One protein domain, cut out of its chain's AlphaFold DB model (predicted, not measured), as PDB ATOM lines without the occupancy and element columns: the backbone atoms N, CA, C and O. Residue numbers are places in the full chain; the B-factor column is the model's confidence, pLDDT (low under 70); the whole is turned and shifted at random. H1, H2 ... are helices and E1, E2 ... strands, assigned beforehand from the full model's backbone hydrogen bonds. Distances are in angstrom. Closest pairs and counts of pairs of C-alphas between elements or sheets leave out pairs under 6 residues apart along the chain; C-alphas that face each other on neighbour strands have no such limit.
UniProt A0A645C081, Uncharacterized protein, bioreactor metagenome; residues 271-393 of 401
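AT A GLANCE: This is residues 271 to 393 of the 401 residues of an uncharacterized protein of bioreactor metagenome (UniProt A0A645C081). A small three-stranded sheet of E1, E2 and E3 stands in the middle between two pairs of helices, H1 with H2 and H3 with H4, and residues 375 to 381 of the long loop before E3 stick out from this body. The printed part has 123 residues, with four named helices and three named strands in the order H1 E1 H2 H3 E2 H4 E3. The sheet's order is E1, E2, E3, mixed. The class is mixed, helices and strands, with under half of the residues in named elements. The whole is compact, with a radius of gyration of the C-alphas of 13.9 A and spans of 40 by 30 by 23 A.

HOW THE PARTS SIT: The inner strand E2, residues 337 to 343, is antiparallel to the edge strand E3, residues 385 to 391, at 158 degrees between their directions; N 340 and O 388 are 2.9 A apart, within hydrogen-bond range. The other edge strand, E1, residues 290 to 292, is parallel to E2 at 17 degrees, with N 291 and O 339 at 2.8 A. E1 and E2, with H2, residues 299 to 304, and H3, residues 319 to 332, between them in the chain, form a strand-helix-strand unit, two parallel neighbour strands with helices between. H3 only grazes the sheet, with its residues 325 to 330. H4, residues 346 to 358, only grazes it too, with residues 348 to 352. H3 and H4 only just touch, with 3 pairs of C-alphas within 8 A, H4 with residues 351 to 355 alone; the closest C-alphas are those of Arg 323 and Ala 355, 5.6 A, at a steep tilt of 52 degrees, the same way. H1, residues 271 to 280, only grazes the sheet with residues 271 to 278. H1 touches H2, which is not on the sheet; their closest C-alphas are those of Tyr 275 and Tyr 304, 5.9 A. H2 and H3 are apart. Every O i to N i+4 pair is within hydrogen-bond range in H1, H2 and H3, and 8 of 9 in H4.

IN THESE COORDINATES: E2 is 20.4 A long from first to last C-alpha, E3 19.7 A, H3 20.1 A, H4 17.9 A and H1 14.3 A; E1 and H2 are shorter. H1 begins at C-alpha 271, (268.714, 289.516, 250.323). E2 begins at C-alpha 337, (254.598, 272.250, 248.729), and E3 ends at C-alpha 391, (256.878, 268.732, 248.373).

THE WHOLE: The two C-alphas farthest apart, those of Arg 332 and Val 377, are 42.5 A apart. The printed part has no cut. The links H2 to H3 and H4 to E3 are long, with 14 and 26 residues; in the second, residues 370 to 371 pair antiparallel with residues 386 to 387 of E3. The mean pLDDT of the printed part is 85.0, and residue 316 and residues 376 to 382 are under 70.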
ATOM      1  N   GLU A 271     270.026 289.887 249.763       85.06
ATOM      2  CA  GLU A 271     268.714 289.516 250.323       85.06
ATOM      3  C   GLU A 271     267.539 290.063 249.495       85.06
ATOM      4  O   GLU A 271     266.577 289.349 249.226       85.06
ATOM      5  N   LYS A 272     267.613 291.327 249.049       86.06
ATOM      6  CA  LYS A 272     266.558 291.932 248.215       86.06
ATOM      7  C   LYS A 272     266.414 291.157 246.908       86.06
ATOM      8  O   LYS A 272     265.294 290.871 246.498       86.06
ATOM      9  N   GLN A 273     267.534 290.820 246.266       86.62
ATOM     10  CA  GLN A 273     267.511 290.061 245.018       86.62
ATOM     11  C   GLN A 273     266.896 288.673 245.201       86.62
ATOM     12  O   GLN A 273     266.086 288.276 244.367       86.62
ATOM     13  N   LEU A 274     267.242 287.970 246.286       90.50
ATOM     14  CA  LEU A 274     266.675 286.662 246.611       90.50
ATOM     15  C   LEU A 274     265.147 286.737 246.732       90.50
ATOM     16  O   LEU A 274     264.444 286.007 246.039       90.50
ATOM     17  N   TYR A 275     264.619 287.653 247.549       90.50
ATOM     18  CA  TYR A 275     263.167 287.751 247.740       90.50
ATOM     19  C   TYR A 275     262.434 288.222 246.483       90.50
ATOM     20  O   TYR A 275     261.352 287.730 246.191       90.50
ATOM     21  N   THR A 276     263.028 289.120 245.691       88.88
ATOM     22  CA  THR A 276     262.456 289.492 244.388       88.88
ATOM     23  C   THR A 276     262.449 288.309 243.411       88.88
ATOM     24  O   THR A 276     261.517 288.187 242.623       88.88
ATOM     25  N   ALA A 277     263.460 287.434 243.440       89.88
ATOM     26  CA  ALA A 277     263.479 286.225 242.616       89.88
ATOM     27  C   ALA A 277     262.386 285.231 243.043       89.88
ATOM     28  O   ALA A 277     261.678 284.720 242.184       89.88
ATOM     29  N   LEU A 278     262.198 285.035 244.352       90.62
ATOM     30  CA  LEU A 278     261.110 284.216 244.900       90.62
ATOM     31  C   LEU A 278     259.728 284.778 244.543       90.62
ATOM     32  O   LEU A 278     258.856 284.026 244.125       90.62
ATOM     33  N   GLN A 279     259.539 286.097 244.644       88.62
ATOM     34  CA  GLN A 279     258.288 286.754 244.260       88.62
ATOM     35  C   GLN A 279     257.979 286.558 242.767       88.62
ATOM     36  O   GLN A 279     256.844 286.272 242.406       88.62
ATOM     37  N   LYS A 280     258.993 286.667 241.900       90.25
ATOM     38  CA  LYS A 280     258.861 286.440 240.450       90.25
ATOM     39  C   LYS A 280     258.611 284.984 240.069       90.25
ATOM     40  O   LYS A 280     258.144 284.738 238.966       90.25
ATOM     41  N   ALA A 281     258.972 284.040 240.933       88.38
ATOM     42  CA  ALA A 281     258.725 282.624 240.703       88.38
ATOM     43  C   ALA A 281     257.256 282.230 240.944       88.38
ATOM     44  O   ALA A 281     256.913 281.085 240.677       88.38
ATOM     45  N   GLU A 282     256.411 283.152 241.438       82.75
ATOM     46  CA  GLU A 282     254.954 282.980 241.593       82.75
ATOM     47  C   GLU A 282     254.561 281.648 242.255       82.75
ATOM     48  O   GLU A 282     253.624 280.968 241.857       82.75
ATOM     49  N   LEU A 283     255.300 281.269 243.300       82.62
ATOM     50  CA  LEU A 283     255.219 279.940 243.916       82.62
ATOM     51  C   LEU A 283     253.900 279.665 244.669       82.62
ATOM     52  O   LEU A 283     253.681 278.534 245.085       82.62
ATOM     53  N   ASP A 284     253.064 280.687 244.886       83.19
ATOM     54  CA  ASP A 284     251.785 280.637 245.622       83.19
ATOM     55  C   ASP A 284     251.846 279.847 246.952       83.19
ATOM     56  O   ASP A 284     250.943 279.099 247.334       83.19
ATOM     57  N   ILE A 285     252.963 279.986 247.678       86.88
ATOM     58  CA  ILE A 285     253.166 279.344 248.982       86.88
ATOM     59  C   ILE A 285     252.654 280.303 250.064       86.88
ATOM     60  O   ILE A 285     253.229 281.380 250.229       86.88
ATOM     61  N   PRO A 286     251.610 279.948 250.833       86.94
ATOM     62  CA  PRO A 286     251.128 280.783 251.924       86.94
ATOM     63  C   PRO A 286     252.122 280.805 253.106       86.94
ATOM     64  O   PRO A 286     252.888 279.850 253.277       86.94
ATOM     65  N   PRO A 287     252.111 281.852 253.958       85.19
ATOM     66  CA  PRO A 287     253.043 282.002 255.084       85.19
ATOM     67  C   PRO A 287     253.122 280.788 256.019       85.19
ATOM     68  O   PRO A 287     254.194 280.470 256.519       85.19
ATOM     69  N   GLU A 288     252.016 280.070 256.229       86.25
ATOM     70  CA  GLU A 288     251.933 278.892 257.103       86.25
ATOM     71  C   GLU A 288     252.703 277.672 256.559       86.25
ATOM     72  O   GLU A 288     252.994 276.735 257.305       86.25
ATOM     73  N   ARG A 289     253.047 277.696 255.265       89.75
ATOM     74  CA  ARG A 289     253.870 276.699 254.560       89.75
ATOM     75  C   ARG A 289     255.313 277.159 254.368       89.75
ATOM     76  O   ARG A 289     256.064 276.535 253.620       89.75
ATOM     77  N   MET A 290     255.707 278.239 255.032       91.38
ATOM     78  CA  MET A 290     257.082 278.714 255.075       91.38
ATOM     79  C   MET A 290     257.684 278.407 256.448       91.38
ATOM     80  O   MET A 290     257.005 278.530 257.464       91.38
ATOM     81  N   PHE A 291     258.954 278.016 256.492       90.12
ATOM     82  CA  PHE A 291     259.650 277.708 257.737       90.12
ATOM     83  C   PHE A 291     261.066 278.271 257.732       90.12
ATOM     84  O   PHE A 291     261.854 277.975 256.833       90.12
ATOM     85  N   VAL A 292     261.410 279.061 258.751       90.69
ATOM     86  CA  VAL A 292     262.767 279.593 258.937       90.69
ATOM     87  C   VAL A 292     263.493 278.798 260.020       90.69
ATOM     88  O   VAL A 292     263.049 278.727 261.164       90.69
ATOM     89  N   TRP A 293     264.615 278.180 259.654       90.50
ATOM     90  CA  TRP A 293     265.419 277.353 260.548       90.50
ATOM     91  C   TRP A 293     266.382 278.193 261.394       90.50
ATOM     92  O   TRP A 293     267.268 278.854 260.849       90.50
ATOM     93  N   ARG A 294     266.263 278.086 262.726       86.12
ATOM     94  CA  ARG A 294     267.164 278.695 263.730       86.12
ATOM     95  C   ARG A 294     267.349 280.206 263.580       86.12
ATOM     96  O   ARG A 294     268.405 280.739 263.926       86.12
ATOM     97  N   ASP A 295     266.342 280.888 263.060       81.88
ATOM     98  CA  ASP A 295     266.333 282.330 262.846       81.88
ATOM     99  C   ASP A 295     264.888 282.827 262.810       81.88
ATOM    100  O   ASP A 295     263.977 282.079 262.459       81.88
ATOM    101  N   ASP A 296     264.689 284.098 263.136       79.88
ATOM    102  CA  ASP A 296     263.392 284.744 262.958       79.88
ATOM    103  C   ASP A 296     263.117 285.011 261.478       79.88
ATOM    104  O   ASP A 296     264.030 285.264 260.684       79.88
ATOM    105  N   ALA A 297     261.837 285.038 261.104       79.94
ATOM    106  CA  ALA A 297     261.436 285.525 259.791       79.94
ATOM    107  C   ALA A 297     261.862 286.997 259.641       79.94
ATOM    108  O   ALA A 297     261.328 287.875 260.327       79.94
ATOM    109  N   PRO A 298     262.828 287.315 258.758       79.19
ATOM    110  CA  PRO A 298     263.384 288.654 258.720       79.19
ATOM    111  C   PRO A 298     262.321 289.631 258.199       79.19
ATOM    112  O   PRO A 298     261.657 289.338 257.200       79.19
ATOM    113  N   PRO A 299     262.209 290.850 258.759       80.56
ATOM    114  CA  PRO A 299     261.209 291.828 258.320       80.56
ATOM    115  C   PRO A 299     261.264 292.139 256.818       80.56
ATOM    116  O   PRO A 299     260.253 292.446 256.192       80.56
ATOM    117  N   LYS A 300     262.454 292.024 256.213       84.69
ATOM    118  CA  LYS A 300     262.648 292.193 254.768       84.69
ATOM    119  C   LYS A 300     261.942 291.108 253.952       84.69
ATOM    120  O   LYS A 300     261.420 291.432 252.895       84.69
ATOM    121  N   MET A 301     261.925 289.860 254.420       85.88
ATOM    122  CA  MET A 301     261.205 288.770 253.755       85.88
ATOM    123  C   MET A 301     259.709 289.063 253.745       85.88
ATOM    124  O   MET A 301     259.105 289.039 252.680       85.88
ATOM    125  N   LEU A 302     259.148 289.417 254.908       84.06
ATOM    126  CA  LEU A 302     257.730 289.775 255.035       84.06
ATOM    127  C   LEU A 302     257.359 290.917 254.080       84.06
ATOM    128  O   LEU A 302     256.357 290.836 253.379       84.06
ATOM    129  N   PHE A 303     258.209 291.947 254.005       85.56
ATOM    130  CA  PHE A 303     258.010 293.093 253.121       85.56
ATOM    131  C   PHE A 303     258.096 292.736 251.630       85.56
ATOM    132  O   PHE A 303     257.224 293.122 250.858       85.56
ATOM    133  N   TYR A 304     259.145 292.030 251.197       86.31
ATOM    134  CA  TYR A 304     259.365 291.754 249.770       86.31
ATOM    135  C   TYR A 304     258.456 290.659 249.209       86.31
ATOM    136  O   TYR A 304     258.216 290.651 248.006       86.31
ATOM    137  N   LEU A 305     257.960 289.754 250.053       86.81
ATOM    138  CA  LEU A 305     257.018 288.706 249.660       86.81
ATOM    139  C   LEU A 305     255.547 289.089 249.930       86.81
ATOM    140  O   LEU A 305     254.674 288.254 249.734       86.81
ATOM    141  N   ASP A 306     255.276 290.323 250.377       85.06
ATOM    142  CA  ASP A 306     253.937 290.831 250.741       85.06
ATOM    143  C   ASP A 306     253.162 289.900 251.702       85.06
ATOM    144  O   ASP A 306     251.957 289.662 251.576       85.06
ATOM    145  N   LEU A 307     253.867 289.331 252.687       82.75
ATOM    146  CA  LEU A 307     253.275 288.369 253.617       82.75
ATOM    147  C   LEU A 307     252.488 289.105 254.700       82.75
ATOM    148  O   LEU A 307     253.047 289.792 255.554       82.75
ATOM    149  N   ARG A 308     251.166 288.917 254.689       76.44
ATOM    150  CA  ARG A 308     250.236 289.536 255.653       76.44
ATOM    151  C   ARG A 308     250.126 288.786 256.978       76.44
ATOM    152  O   ARG A 308     249.499 289.281 257.912       76.44
ATOM    153  N   ARG A 309     250.699 287.585 257.050       73.44
ATOM    154  CA  ARG A 309     250.748 286.745 258.248       73.44
ATOM    155  C   ARG A 309     252.202 286.383 258.558       73.44
ATOM    156  O   ARG A 309     253.025 286.365 257.641       73.44
ATOM    157  N   PRO A 310     252.535 286.108 259.826       70.88
ATOM    158  CA  PRO A 310     253.871 285.694 260.207       70.88
ATOM    159  C   PRO A 310     254.190 284.339 259.624       70.88
ATOM    160  O   PRO A 310     253.321 283.491 259.422       70.88
ATOM    161  N   VAL A 311     255.482 284.149 259.450       76.38
ATOM    162  CA  VAL A 311     256.060 282.900 259.002       76.38
ATOM    163  C   VAL A 311     256.501 282.107 260.236       76.38
ATOM    164  O   VAL A 311     257.197 282.672 261.085       76.38
ATOM    165  N   PRO A 312     256.104 280.828 260.365       74.75
ATOM    166  CA  PRO A 312     256.660 279.916 261.356       74.75
ATOM    167  C   PRO A 312     258.195 279.896 261.329       74.75
ATOM    168  O   PRO A 312     258.820 279.866 260.268       74.75
ATOM    169  N   ALA A 313     258.809 279.886 262.508       75.81
ATOM    170  CA  ALA A 313     260.256 279.906 262.672       75.81
ATOM    171  C   ALA A 313     260.663 279.084 263.897       75.81
ATOM    172  O   ALA A 313     259.932 279.071 264.889       75.81
ATOM    173  N   SER A 314     261.828 278.434 263.840       77.06
ATOM    174  CA  SER A 314     262.495 277.915 265.038       77.06
ATOM    175  C   SER A 314     263.515 278.936 265.525       77.06
ATOM    176  O   SER A 314     264.418 279.337 264.791       77.06
ATOM    177  N   LEU A 315     263.360 279.397 266.766       73.56
ATOM    178  CA  LEU A 315     264.270 280.380 267.349       73.56
ATOM    179  C   LEU A 315     265.664 279.771 267.569       73.56
ATOM    180  O   LEU A 315     265.797 278.561 267.742       73.56
ATOM    181  N   PRO A 316     266.736 280.581 267.623       67.44
ATOM    182  CA  PRO A 316     268.054 280.087 267.999       67.44
ATOM    183  C   PRO A 316     268.017 279.441 269.397       67.44
ATOM    184  O   PRO A 316     268.030 280.123 270.418       67.44
ATOM    185  N   GLY A 317     267.975 278.110 269.447       71.69
ATOM    186  CA  GLY A 317     267.813 277.366 270.698       71.69
ATOM    187  C   GLY A 317     268.440 275.976 270.675       71.69
ATOM    188  O   GLY A 317     269.308 275.677 269.844       71.69
ATOM    189  N   LYS A 318     268.003 275.128 271.613       83.19
ATOM    190  CA  LYS A 318     268.413 273.720 271.700       83.19
ATOM    191  C   LYS A 318     267.996 272.965 270.437       83.19
ATOM    192  O   LYS A 318     266.945 273.239 269.863       83.19
ATOM    193  N   TYR A 319     268.835 272.031 269.997       86.62
ATOM    194  CA  TYR A 319     268.621 271.285 268.757       86.62
ATOM    195  C   TYR A 319     267.290 270.527 268.763       86.62
ATOM    196  O   TYR A 319     266.559 270.578 267.779       86.62
ATOM    197  N   GLU A 320     266.960 269.896 269.890       87.44
ATOM    198  CA  GLU A 320     265.763 269.076 270.058       87.44
ATOM    199  C   GLU A 320     264.492 269.890 269.809       87.44
ATOM    200  O   GLU A 320     263.612 269.441 269.085       87.44
ATOM    201  N   GLN A 321     264.444 271.122 270.326       86.50
ATOM    202  CA  GLN A 321     263.315 272.025 270.120       86.50
ATOM    203  C   GLN A 321     263.175 272.419 268.646       86.50
ATOM    204  O   GLN A 321     262.099 272.287 268.080       86.50
ATOM    205  N   ASN A 322     264.274 272.812 267.991       87.12
ATOM    206  CA  ASN A 322     264.234 273.206 266.577       87.12
ATOM    207  C   ASN A 322     263.811 272.047 265.664       87.12
ATOM    208  O   ASN A 322     263.117 272.254 264.669       87.12
ATOM    209  N   ARG A 323     264.258 270.827 265.987       91.06
ATOM    210  CA  ARG A 323     263.872 269.607 265.275       91.06
ATOM    211  C   ARG A 323     262.391 269.303 265.483       91.06
ATOM    212  O   ARG A 323     261.706 268.988 264.514       91.06
ATOM    213  N   ASP A 324     261.901 269.396 266.715       87.56
ATOM    214  CA  ASP A 324     260.494 269.149 267.029       87.56
ATOM    215  C   ASP A 324     259.585 270.199 266.357       87.56
ATOM    216  O   ASP A 324     258.583 269.828 265.750       87.56
ATOM    217  N   ASP A 325     259.995 271.473 266.320       87.62
ATOM    218  CA  ASP A 325     259.302 272.534 265.574       87.62
ATOM    219  C   ASP A 325     259.218 272.216 264.069       87.62
ATOM    220  O   ASP A 325     258.168 272.395 263.441       87.62
ATOM    221  N   LEU A 326     260.314 271.716 263.479       89.75
ATOM    222  CA  LEU A 326     260.360 271.303 262.073       89.75
ATOM    223  C   LEU A 326     259.472 270.079 261.811       89.75
ATOM    224  O   LEU A 326     258.776 270.038 260.795       89.75
ATOM    225  N   ARG A 327     259.456 269.099 262.720       90.44
ATOM    226  CA  ARG A 327     258.566 267.932 262.645       90.44
ATOM    227  C   ARG A 327     257.105 268.363 262.654       90.44
ATOM    228  O   ARG A 327     256.332 267.928 261.804       90.44
ATOM    229  N   ASP A 328     256.733 269.234 263.583       89.00
ATOM    230  CA  ASP A 328     255.357 269.699 263.742       89.00
ATOM    231  C   ASP A 328     254.929 270.584 262.560       89.00
ATOM    232  O   ASP A 328     253.774 270.568 262.127       89.00
ATOM    233  N   PHE A 329     255.858 271.352 261.985       90.31
ATOM    234  CA  PHE A 329     255.653 272.045 260.713       90.31
ATOM    235  C   PHE A 329     255.428 271.071 259.548       90.31
ATOM    236  O   PHE A 329     254.479 271.253 258.781       90.31
ATOM    237  N   ALA A 330     256.260 270.034 259.424       90.44
ATOM    238  CA  ALA A 330     256.157 269.059 258.346       90.44
ATOM    239  C   ALA A 330     254.854 268.250 258.429       90.44
ATOM    240  O   ALA A 330     254.174 268.071 257.422       90.44
ATOM    241  N   ALA A 331     254.458 267.836 259.636       88.94
ATOM    242  CA  ALA A 331     253.214 267.114 259.877       88.94
ATOM    243  C   ALA A 331     251.972 267.945 259.505       88.94
ATOM    244  O   ALA A 331     251.053 267.432 258.873       88.94
ATOM    245  N   ARG A 332     251.955 269.245 259.841       89.00
ATOM    246  CA  ARG A 332     250.845 270.156 259.497       89.00
ATOM    247  C   ARG A 332     250.693 270.398 257.997       89.00
ATOM    248  O   ARG A 332     249.596 270.707 257.543       89.00
ATOM    249  N   ASN A 333     251.782 270.275 257.244       89.75
ATOM    250  CA  ASN A 333     251.839 270.597 255.821       89.75
ATOM    251  C   ASN A 333     252.079 269.361 254.935       89.75
ATOM    252  O   ASN A 333     252.512 269.496 253.788       89.75
ATOM    253  N   ALA A 334     251.790 268.159 255.445       89.56
ATOM    254  CA  ALA A 334     251.960 266.906 254.716       89.56
ATOM    255  C   ALA A 334     251.248 266.936 253.347       89.56
ATOM    256  O   ALA A 334     250.138 267.453 253.206       89.56
ATOM    257  N   GLY A 335     251.907 266.418 252.307       87.62
ATOM    258  CA  GLY A 335     251.403 266.417 250.927       87.62
ATOM    259  C   GLY A 335     251.417 267.772 250.198       87.62
ATOM    260  O   GLY A 335     251.151 267.809 248.988       87.62
ATOM    261  N   SER A 336     251.736 268.869 250.892       90.44
ATOM    262  CA  SER A 336     251.802 270.219 250.324       90.44
ATOM    263  C   SER A 336     253.227 270.603 249.923       90.44
ATOM    264  O   SER A 336     254.213 270.050 250.416       90.44
ATOM    265  N   GLN A 337     253.337 271.572 249.017       92.25
ATOM    266  CA  GLN A 337     254.598 272.250 248.729       92.25
ATOM    267  C   GLN A 337     254.903 273.242 249.855       92.25
ATOM    268  O   GLN A 337     254.029 274.014 250.256       92.25
ATOM    269  N   VAL A 338     256.127 273.196 250.374       93.00
ATOM    270  CA  VAL A 338     256.601 274.045 251.470       93.00
ATOM    271  C   VAL A 338     257.905 274.730 251.100       93.00
ATOM    272  O   VAL A 338     258.660 274.246 250.257       93.00
ATOM    273  N   MET A 339     258.176 275.844 251.771       93.56
ATOM    274  CA  MET A 339     259.417 276.595 251.640       93.56
ATOM    275  C   MET A 339     260.195 276.548 252.951       93.56
ATOM    276  O   MET A 339     259.691 276.980 253.984       93.56
ATOM    277  N   ILE A 340     261.431 276.060 252.912       92.81
ATOM    278  CA  ILE A 340     262.326 276.014 254.073       92.81
ATOM    279  C   ILE A 340     263.488 276.970 253.817       92.81
ATOM    280  O   ILE A 340     264.071 276.963 252.735       92.81
ATOM    281  N   LEU A 341     263.822 277.804 254.802       92.75
ATOM    282  CA  LEU A 341     264.893 278.792 254.725       92.75
ATOM    283  C   LEU A 341     265.923 278.533 255.819       92.75
ATOM    284  O   LEU A 341     265.567 278.285 256.968       92.75
ATOM    285  N   SER A 342     267.204 278.645 255.482       91.88
ATOM    286  CA  SER A 342     268.303 278.555 256.448       91.88
ATOM    287  C   SER A 342     269.496 279.380 255.984       91.88
ATOM    288  O   SER A 342     269.570 279.809 254.832       91.88
ATOM    289  N   TYR A 343     270.449 279.603 256.882       90.31
ATOM    290  CA  TYR A 343     271.735 280.182 256.520       90.31
ATOM    291  C   TYR A 343     272.713 279.120 256.010       90.31
ATOM    292  O   TYR A 343     272.727 277.987 256.477       90.31
ATOM    293  N   ASP A 344     273.607 279.519 255.109       88.31
ATOM    294  CA  ASP A 344     274.625 278.671 254.478       88.31
ATOM    295  C   ASP A 344     275.778 278.250 255.408       88.31
ATOM    296  O   ASP A 344     276.693 277.520 255.017       88.31
ATOM    297  N   ARG A 345     275.790 278.735 256.652       86.44
ATOM    298  CA  ARG A 345     276.868 278.441 257.590       86.44
ATOM    299  C   ARG A 345     276.817 276.986 258.027       86.44
ATOM    300  O   ARG A 345     275.765 276.437 258.334       86.44
ATOM    301  N   LYS A 346     278.000 276.399 258.235       85.62
ATOM    302  CA  LYS A 346     278.138 275.053 258.819       85.62
ATOM    303  C   LYS A 346     277.419 274.905 260.169       85.62
ATOM    304  O   LYS A 346     276.994 273.801 260.488       85.62
ATOM    305  N   SER A 347     277.290 275.983 260.948       86.88
ATOM    306  CA  SER A 347     276.551 276.012 262.221       86.88
ATOM    307  C   SER A 347     275.049 275.790 262.072       86.88
ATOM    308  O   SER A 347     274.423 275.325 263.020       86.88
ATOM    309  N   ASP A 348     274.489 276.122 260.912       87.56
ATOM    310  CA  ASP A 348     273.050 276.124 260.646       87.56
ATOM    311  C   ASP A 348     272.667 274.960 259.724       87.56
ATOM    312  O   ASP A 348     271.728 274.225 260.034       87.56
ATOM    313  N   LEU A 349     273.471 274.704 258.683       90.38
ATOM    314  CA  LEU A 349     273.270 273.596 257.745       90.38
ATOM    315  C   LEU A 349     273.499 272.216 258.366       90.38
ATOM    316  O   LEU A 349     272.714 271.315 258.096       90.38
ATOM    317  N   LYS A 350     274.536 272.014 259.199       91.12
ATOM    318  CA  LYS A 350     274.792 270.681 259.788       91.12
ATOM    319  C   LYS A 350     273.627 270.204 260.667       91.12
ATOM    320  O   LYS A 350     273.201 269.068 260.483       91.12
ATOM    321  N   PRO A 351     273.086 271.030 261.587       91.31
ATOM    322  CA  PRO A 351     271.908 270.639 262.352       91.31
ATOM    323  C   PRO A 351     270.660 270.473 261.482       91.31
ATOM    324  O   PRO A 351     269.894 269.551 261.724       91.31
ATOM    325  N   LEU A 352     270.463 271.312 260.457       92.00
ATOM    326  CA  LEU A 352     269.334 271.142 259.538       92.00
ATOM    327  C   LEU A 352     269.412 269.797 258.804       92.00
ATOM    328  O   LEU A 352     268.420 269.083 258.746       92.00
ATOM    329  N   ALA A 353     270.591 269.430 258.296       92.38
ATOM    330  CA  ALA A 353     270.814 268.163 257.604       92.38
ATOM    331  C   ALA A 353     270.552 266.959 258.517       92.38
ATOM    332  O   ALA A 353     269.922 265.994 258.092       92.38
ATOM    333  N   ALA A 354     270.988 267.032 259.780       92.12
ATOM    334  CA  ALA A 354     270.697 266.007 260.778       92.12
ATOM    335  C   ALA A 354     269.186 265.880 261.035       92.12
ATOM    336  O   ALA A 354     268.650 264.779 260.960       92.12
ATOM    337  N   ALA A 355     268.484 267.001 261.235       91.50
ATOM    338  CA  ALA A 355     267.042 267.000 261.475       91.50
ATOM    339  C   ALA A 355     266.250 266.480 260.265       91.50
ATOM    340  O   ALA A 355     265.316 265.702 260.418       91.50
ATOM    341  N   VAL A 356     266.641 266.870 259.052       92.25
ATOM    342  CA  VAL A 356     266.043 266.403 257.792       92.25
ATOM    343  C   VAL A 356     266.227 264.897 257.613       92.25
ATOM    344  O   VAL A 356     265.268 264.216 257.253       92.25
ATOM    345  N   ALA A 357     267.419 264.371 257.918       91.69
ATOM    346  CA  ALA A 357     267.702 262.939 257.868       91.69
ATOM    347  C   ALA A 357     266.927 262.156 258.944       91.69
ATOM    348  O   ALA A 357     266.339 261.124 258.630       91.69
ATOM    349  N   GLU A 358     266.873 262.661 260.183       90.88
ATOM    350  CA  GLU A 358     266.092 262.068 261.282       90.88
ATOM    351  C   GLU A 358     264.589 262.007 260.963       90.88
ATOM    352  O   GLU A 358     263.917 261.047 261.332       90.88
ATOM    353  N   LEU A 359     264.059 263.025 260.278       89.56
ATOM    354  CA  LEU A 359     262.638 263.142 259.937       89.56
ATOM    355  C   LEU A 359     262.274 262.528 258.575       89.56
ATOM    356  O   LEU A 359     261.098 262.526 258.212       89.56
ATOM    357  N   GLY A 360     263.252 262.032 257.810       88.19
ATOM    358  CA  GLY A 360     263.028 261.465 256.476       88.19
ATOM    359  C   GLY A 360     262.456 262.465 255.464       88.19
ATOM    360  O   GLY A 360     261.672 262.082 254.594       88.19
ATOM    361  N   LEU A 361     262.793 263.753 255.587       89.62
ATOM    362  CA  LEU A 361     262.275 264.792 254.694       89.62
ATOM    363  C   LEU A 361     263.027 264.772 253.348       89.62
ATOM    364  O   LEU A 361     264.254 264.651 253.344       89.62
ATOM    365  N   PRO A 362     262.341 264.943 252.202       88.81
ATOM    366  CA  PRO A 362     262.964 264.913 250.877       88.81
ATOM    367  C   PRO A 362     263.658 266.246 250.541       88.81
ATOM    368  O   PRO A 362     263.304 266.917 249.575       88.81
ATOM    369  N   LEU A 363     264.623 266.661 251.365       90.25
ATOM    370  CA  LEU A 363     265.367 267.913 251.224       90.25
ATOM    371  C   LEU A 363     266.875 267.631 251.170       90.25
ATOM    372  O   LEU A 363     267.432 267.064 252.105       90.25
ATOM    373  N   ASP A 364     267.553 268.076 250.110       90.31
ATOM    374  CA  ASP A 364     269.021 268.075 250.051       90.31
ATOM    375  C   ASP A 364     269.577 269.434 250.491       90.31
ATOM    376  O   ASP A 364     269.529 270.430 249.767       90.31
ATOM    377  N   THR A 365     270.168 269.476 251.687       87.56
ATOM    378  CA  THR A 365     270.735 270.706 252.259       87.56
ATOM    379  C   THR A 365     271.917 271.282 251.475       87.56
ATOM    380  O   THR A 365     272.304 272.422 251.728       87.56
ATOM    381  N   ASN A 366     272.516 270.530 250.546       87.38
ATOM    382  CA  ASN A 366     273.626 271.017 249.722       87.38
ATOM    383  C   ASN A 366     273.164 271.626 248.388       87.38
ATOM    384  O   ASN A 366     273.949 272.331 247.754       87.38
ATOM    385  N   ALA A 367     271.912 271.392 247.983       90.31
ATOM    386  CA  ALA A 367     271.356 271.827 246.704       90.31
ATOM    387  C   ALA A 367     270.112 272.717 246.910       90.31
ATOM    388  O   ALA A 367     268.985 272.240 246.792       90.31
ATOM    389  N   PRO A 368     270.285 274.006 247.263       92.50
ATOM    390  CA  PRO A 368     269.165 274.934 247.399       92.50
ATOM    391  C   PRO A 368     268.587 275.352 246.043       92.50
ATOM    392  O   PRO A 368     269.340 275.667 245.122       92.50
ATOM    393  N   ASP A 369     267.257 275.449 245.953       91.25
ATOM    394  CA  ASP A 369     266.552 275.946 244.761       91.25
ATOM    395  C   ASP A 369     266.830 277.434 244.520       91.25
ATOM    396  O   ASP A 369     266.991 277.884 243.385       91.25
ATOM    397  N   PHE A 370     266.932 278.209 245.604       91.50
ATOM    398  CA  PHE A 370     267.329 279.612 245.560       91.50
ATOM    399  C   PHE A 370     268.412 279.897 246.600       91.50
ATOM    400  O   PHE A 370     268.354 279.447 247.745       91.50
ATOM    401  N   SER A 371     269.394 280.712 246.222       90.50
ATOM    402  CA  SER A 371     270.448 281.171 247.126       90.50
ATOM    403  C   SER A 371     270.768 282.645 246.907       90.50
ATOM    404  O   SER A 371     270.625 283.186 245.807       90.50
ATOM    405  N   GLU A 372     271.196 283.321 247.971       87.12
ATOM    406  CA  GLU A 372     271.748 284.668 247.842       87.12
ATOM    407  C   GLU A 372     272.992 284.670 246.942       87.12
ATOM    408  O   GLU A 372     273.930 283.892 247.150       87.12
ATOM    409  N   ARG A 373     273.024 285.589 245.964       79.25
ATOM    410  CA  ARG A 373     274.177 285.752 245.069       79.25
ATOM    411  C   ARG A 373     275.443 286.070 245.857       79.25
ATOM    412  O   ARG A 373     275.420 286.888 246.776       79.25
ATOM    413  N   ASN A 374     276.555 285.470 245.447       71.75
ATOM    414  CA  ASN A 374     277.873 285.846 245.938       71.75
ATOM    415  C   ASN A 374     278.497 286.894 245.010       71.75
ATOM    416  O   ASN A 374     278.410 286.766 243.792       71.75
ATOM    417  N   TYR A 375     279.127 287.906 245.596       70.00
ATOM    418  CA  TYR A 375     279.927 288.886 244.869       70.00
ATOM    419  C   TYR A 375     281.353 288.814 245.409       70.00
ATOM    420  O   TYR A 375     281.589 289.198 246.553       70.00
ATOM    421  N   ASP A 376     282.296 288.348 244.591       60.19
ATOM    422  CA  ASP A 376     283.685 288.084 245.010       60.19
ATOM    423  C   ASP A 376     284.448 289.352 245.435       60.19
ATOM    424  O   ASP A 376     285.446 289.292 246.150       60.19
ATOM    425  N   VAL A 377     283.933 290.523 245.055       58.25
ATOM    426  CA  VAL A 377     284.528 291.843 245.313       58.25
ATOM    427  C   VAL A 377     284.357 292.299 246.771       58.25
ATOM    428  O   VAL A 377     285.098 293.160 247.245       58.25
ATOM    429  N   VAL A 378     283.395 291.740 247.514       56.84
ATOM    430  CA  VAL A 378     283.172 292.086 248.926       56.84
ATOM    431  C   VAL A 378     283.563 290.881 249.778       56.84
ATOM    432  O   VAL A 378     282.877 289.864 249.690       56.84
ATOM    433  N   PRO A 379     284.613 290.955 250.626       50.97
ATOM    434  CA  PRO A 379     284.986 289.848 251.500       50.97
ATOM    435  C   PRO A 379     283.798 289.488 252.397       50.97
ATOM    436  O   PRO A 379     283.459 290.193 253.354       50.97
ATOM    437  N   ASN A 380     283.119 288.401 252.039       52.25
ATOM    438  CA  ASN A 380     281.800 288.106 252.558       52.25
ATOM    439  C   ASN A 380     281.923 287.353 253.886       52.25
ATOM    440  O   ASN A 380     281.954 286.128 253.941       52.25
ATOM    441  N   LYS A 381     282.010 288.101 254.991       52.88
ATOM    442  CA  LYS A 381     281.772 287.555 256.342       52.88
ATOM    443  C   LYS A 381     280.269 287.410 256.652       52.88
ATOM    444  O   LYS A 381     279.911 286.928 257.735       52.88
ATOM    445  N   SER A 382     279.390 287.857 255.746       60.88
ATOM    446  CA  SER A 382     277.939 287.821 255.927       60.88
ATOM    447  C   SER A 382     277.388 286.415 255.698       60.88
ATOM    448  O   SER A 382     277.928 285.636 254.919       60.88
ATOM    449  N   ARG A 383     276.320 286.079 256.423       75.94
ATOM    450  CA  ARG A 383     275.564 284.831 256.231       75.94
ATOM    451  C   ARG A 383     274.782 284.935 254.924       75.94
ATOM    452  O   ARG A 383     274.215 285.998 254.682       75.94
ATOM    453  N   ARG A 384     274.725 283.866 254.126       85.88
ATOM    454  CA  ARG A 384     273.855 283.788 252.941       85.88
ATOM    455  C   ARG A 384     272.633 282.949 253.264       85.88
ATOM    456  O   ARG A 384     272.766 281.932 253.938       85.88
ATOM    457  N   ARG A 385     271.458 283.341 252.782       89.69
ATOM    458  CA  ARG A 385     270.247 282.526 252.875       89.69
ATOM    459  C   ARG A 385     270.150 281.552 251.710       89.69
ATOM    460  O   ARG A 385     270.350 281.920 250.550       89.69
ATOM    461  N   PHE A 386     269.817 280.320 252.061       92.69
ATOM    462  CA  PHE A 386     269.420 279.241 251.176       92.69
ATOM    463  C   PHE A 386     267.937 278.967 251.377       92.69
ATOM    464  O   PHE A 386     267.427 279.052 252.499       92.69
ATOM    465  N   VAL A 387     267.259 278.678 250.274       93.12
ATOM    466  CA  VAL A 387     265.829 278.405 250.240       93.12
ATOM    467  C   VAL A 387     265.602 277.144 249.429       93.12
ATOM    468  O   VAL A 387     266.091 277.030 248.304       93.12
ATOM    469  N   TRP A 388     264.846 276.226 250.015       94.88
ATOM    470  CA  TRP A 388     264.417 274.983 249.391       94.88
ATOM    471  C   TRP A 388     262.904 274.977 249.261       94.88
ATOM    472  O   TRP A 388     262.193 275.357 250.195       94.88
ATOM    473  N   ILE A 389     262.422 274.515 248.117       93.12
ATOM    474  CA  ILE A 389     261.015 274.343 247.804       93.12
ATOM    475  C   ILE A 389     260.783 272.856 247.626       93.12
ATOM    476  O   ILE A 389     261.147 272.252 246.622       93.12
ATOM    477  N   VAL A 390     260.153 272.257 248.623       92.81
ATOM    478  CA  VAL A 390     260.043 270.806 248.711       92.81
ATOM    479  C   VAL A 390     258.580 270.427 248.814       92.81
ATOM    480  O   VAL A 390     257.799 271.088 249.497       92.81
ATOM    481  N   ARG A 391     258.185 269.344 248.144       91.56
ATOM    482  CA  ARG A 391     256.878 268.732 248.373       91.56
ATOM    483  C   ARG A 391     257.008 267.690 249.469       91.56
ATOM    484  O   ARG A 391     257.731 266.711 249.308       91.56
ATOM    485  N   LEU A 392     256.319 267.910 250.582       90.56
ATOM    486  CA  LEU A 392     256.359 266.976 251.698       90.56
ATOM    487  C   LEU A 392     255.596 265.691 251.354       90.56
ATOM    488  O   LEU A 392     254.561 265.760 250.681       90.56
ATOM    489  N   PRO A 393     256.069 264.522 251.824       84.81
ATOM    490  CA  PRO A 393     255.341 263.274 251.654       84.81
ATOM    491  C   PRO A 393     253.972 263.369 252.339       84.81
ATOM    492  O   PRO A 393     253.797 264.083 253.331       84.81
TER     493      PRO A 393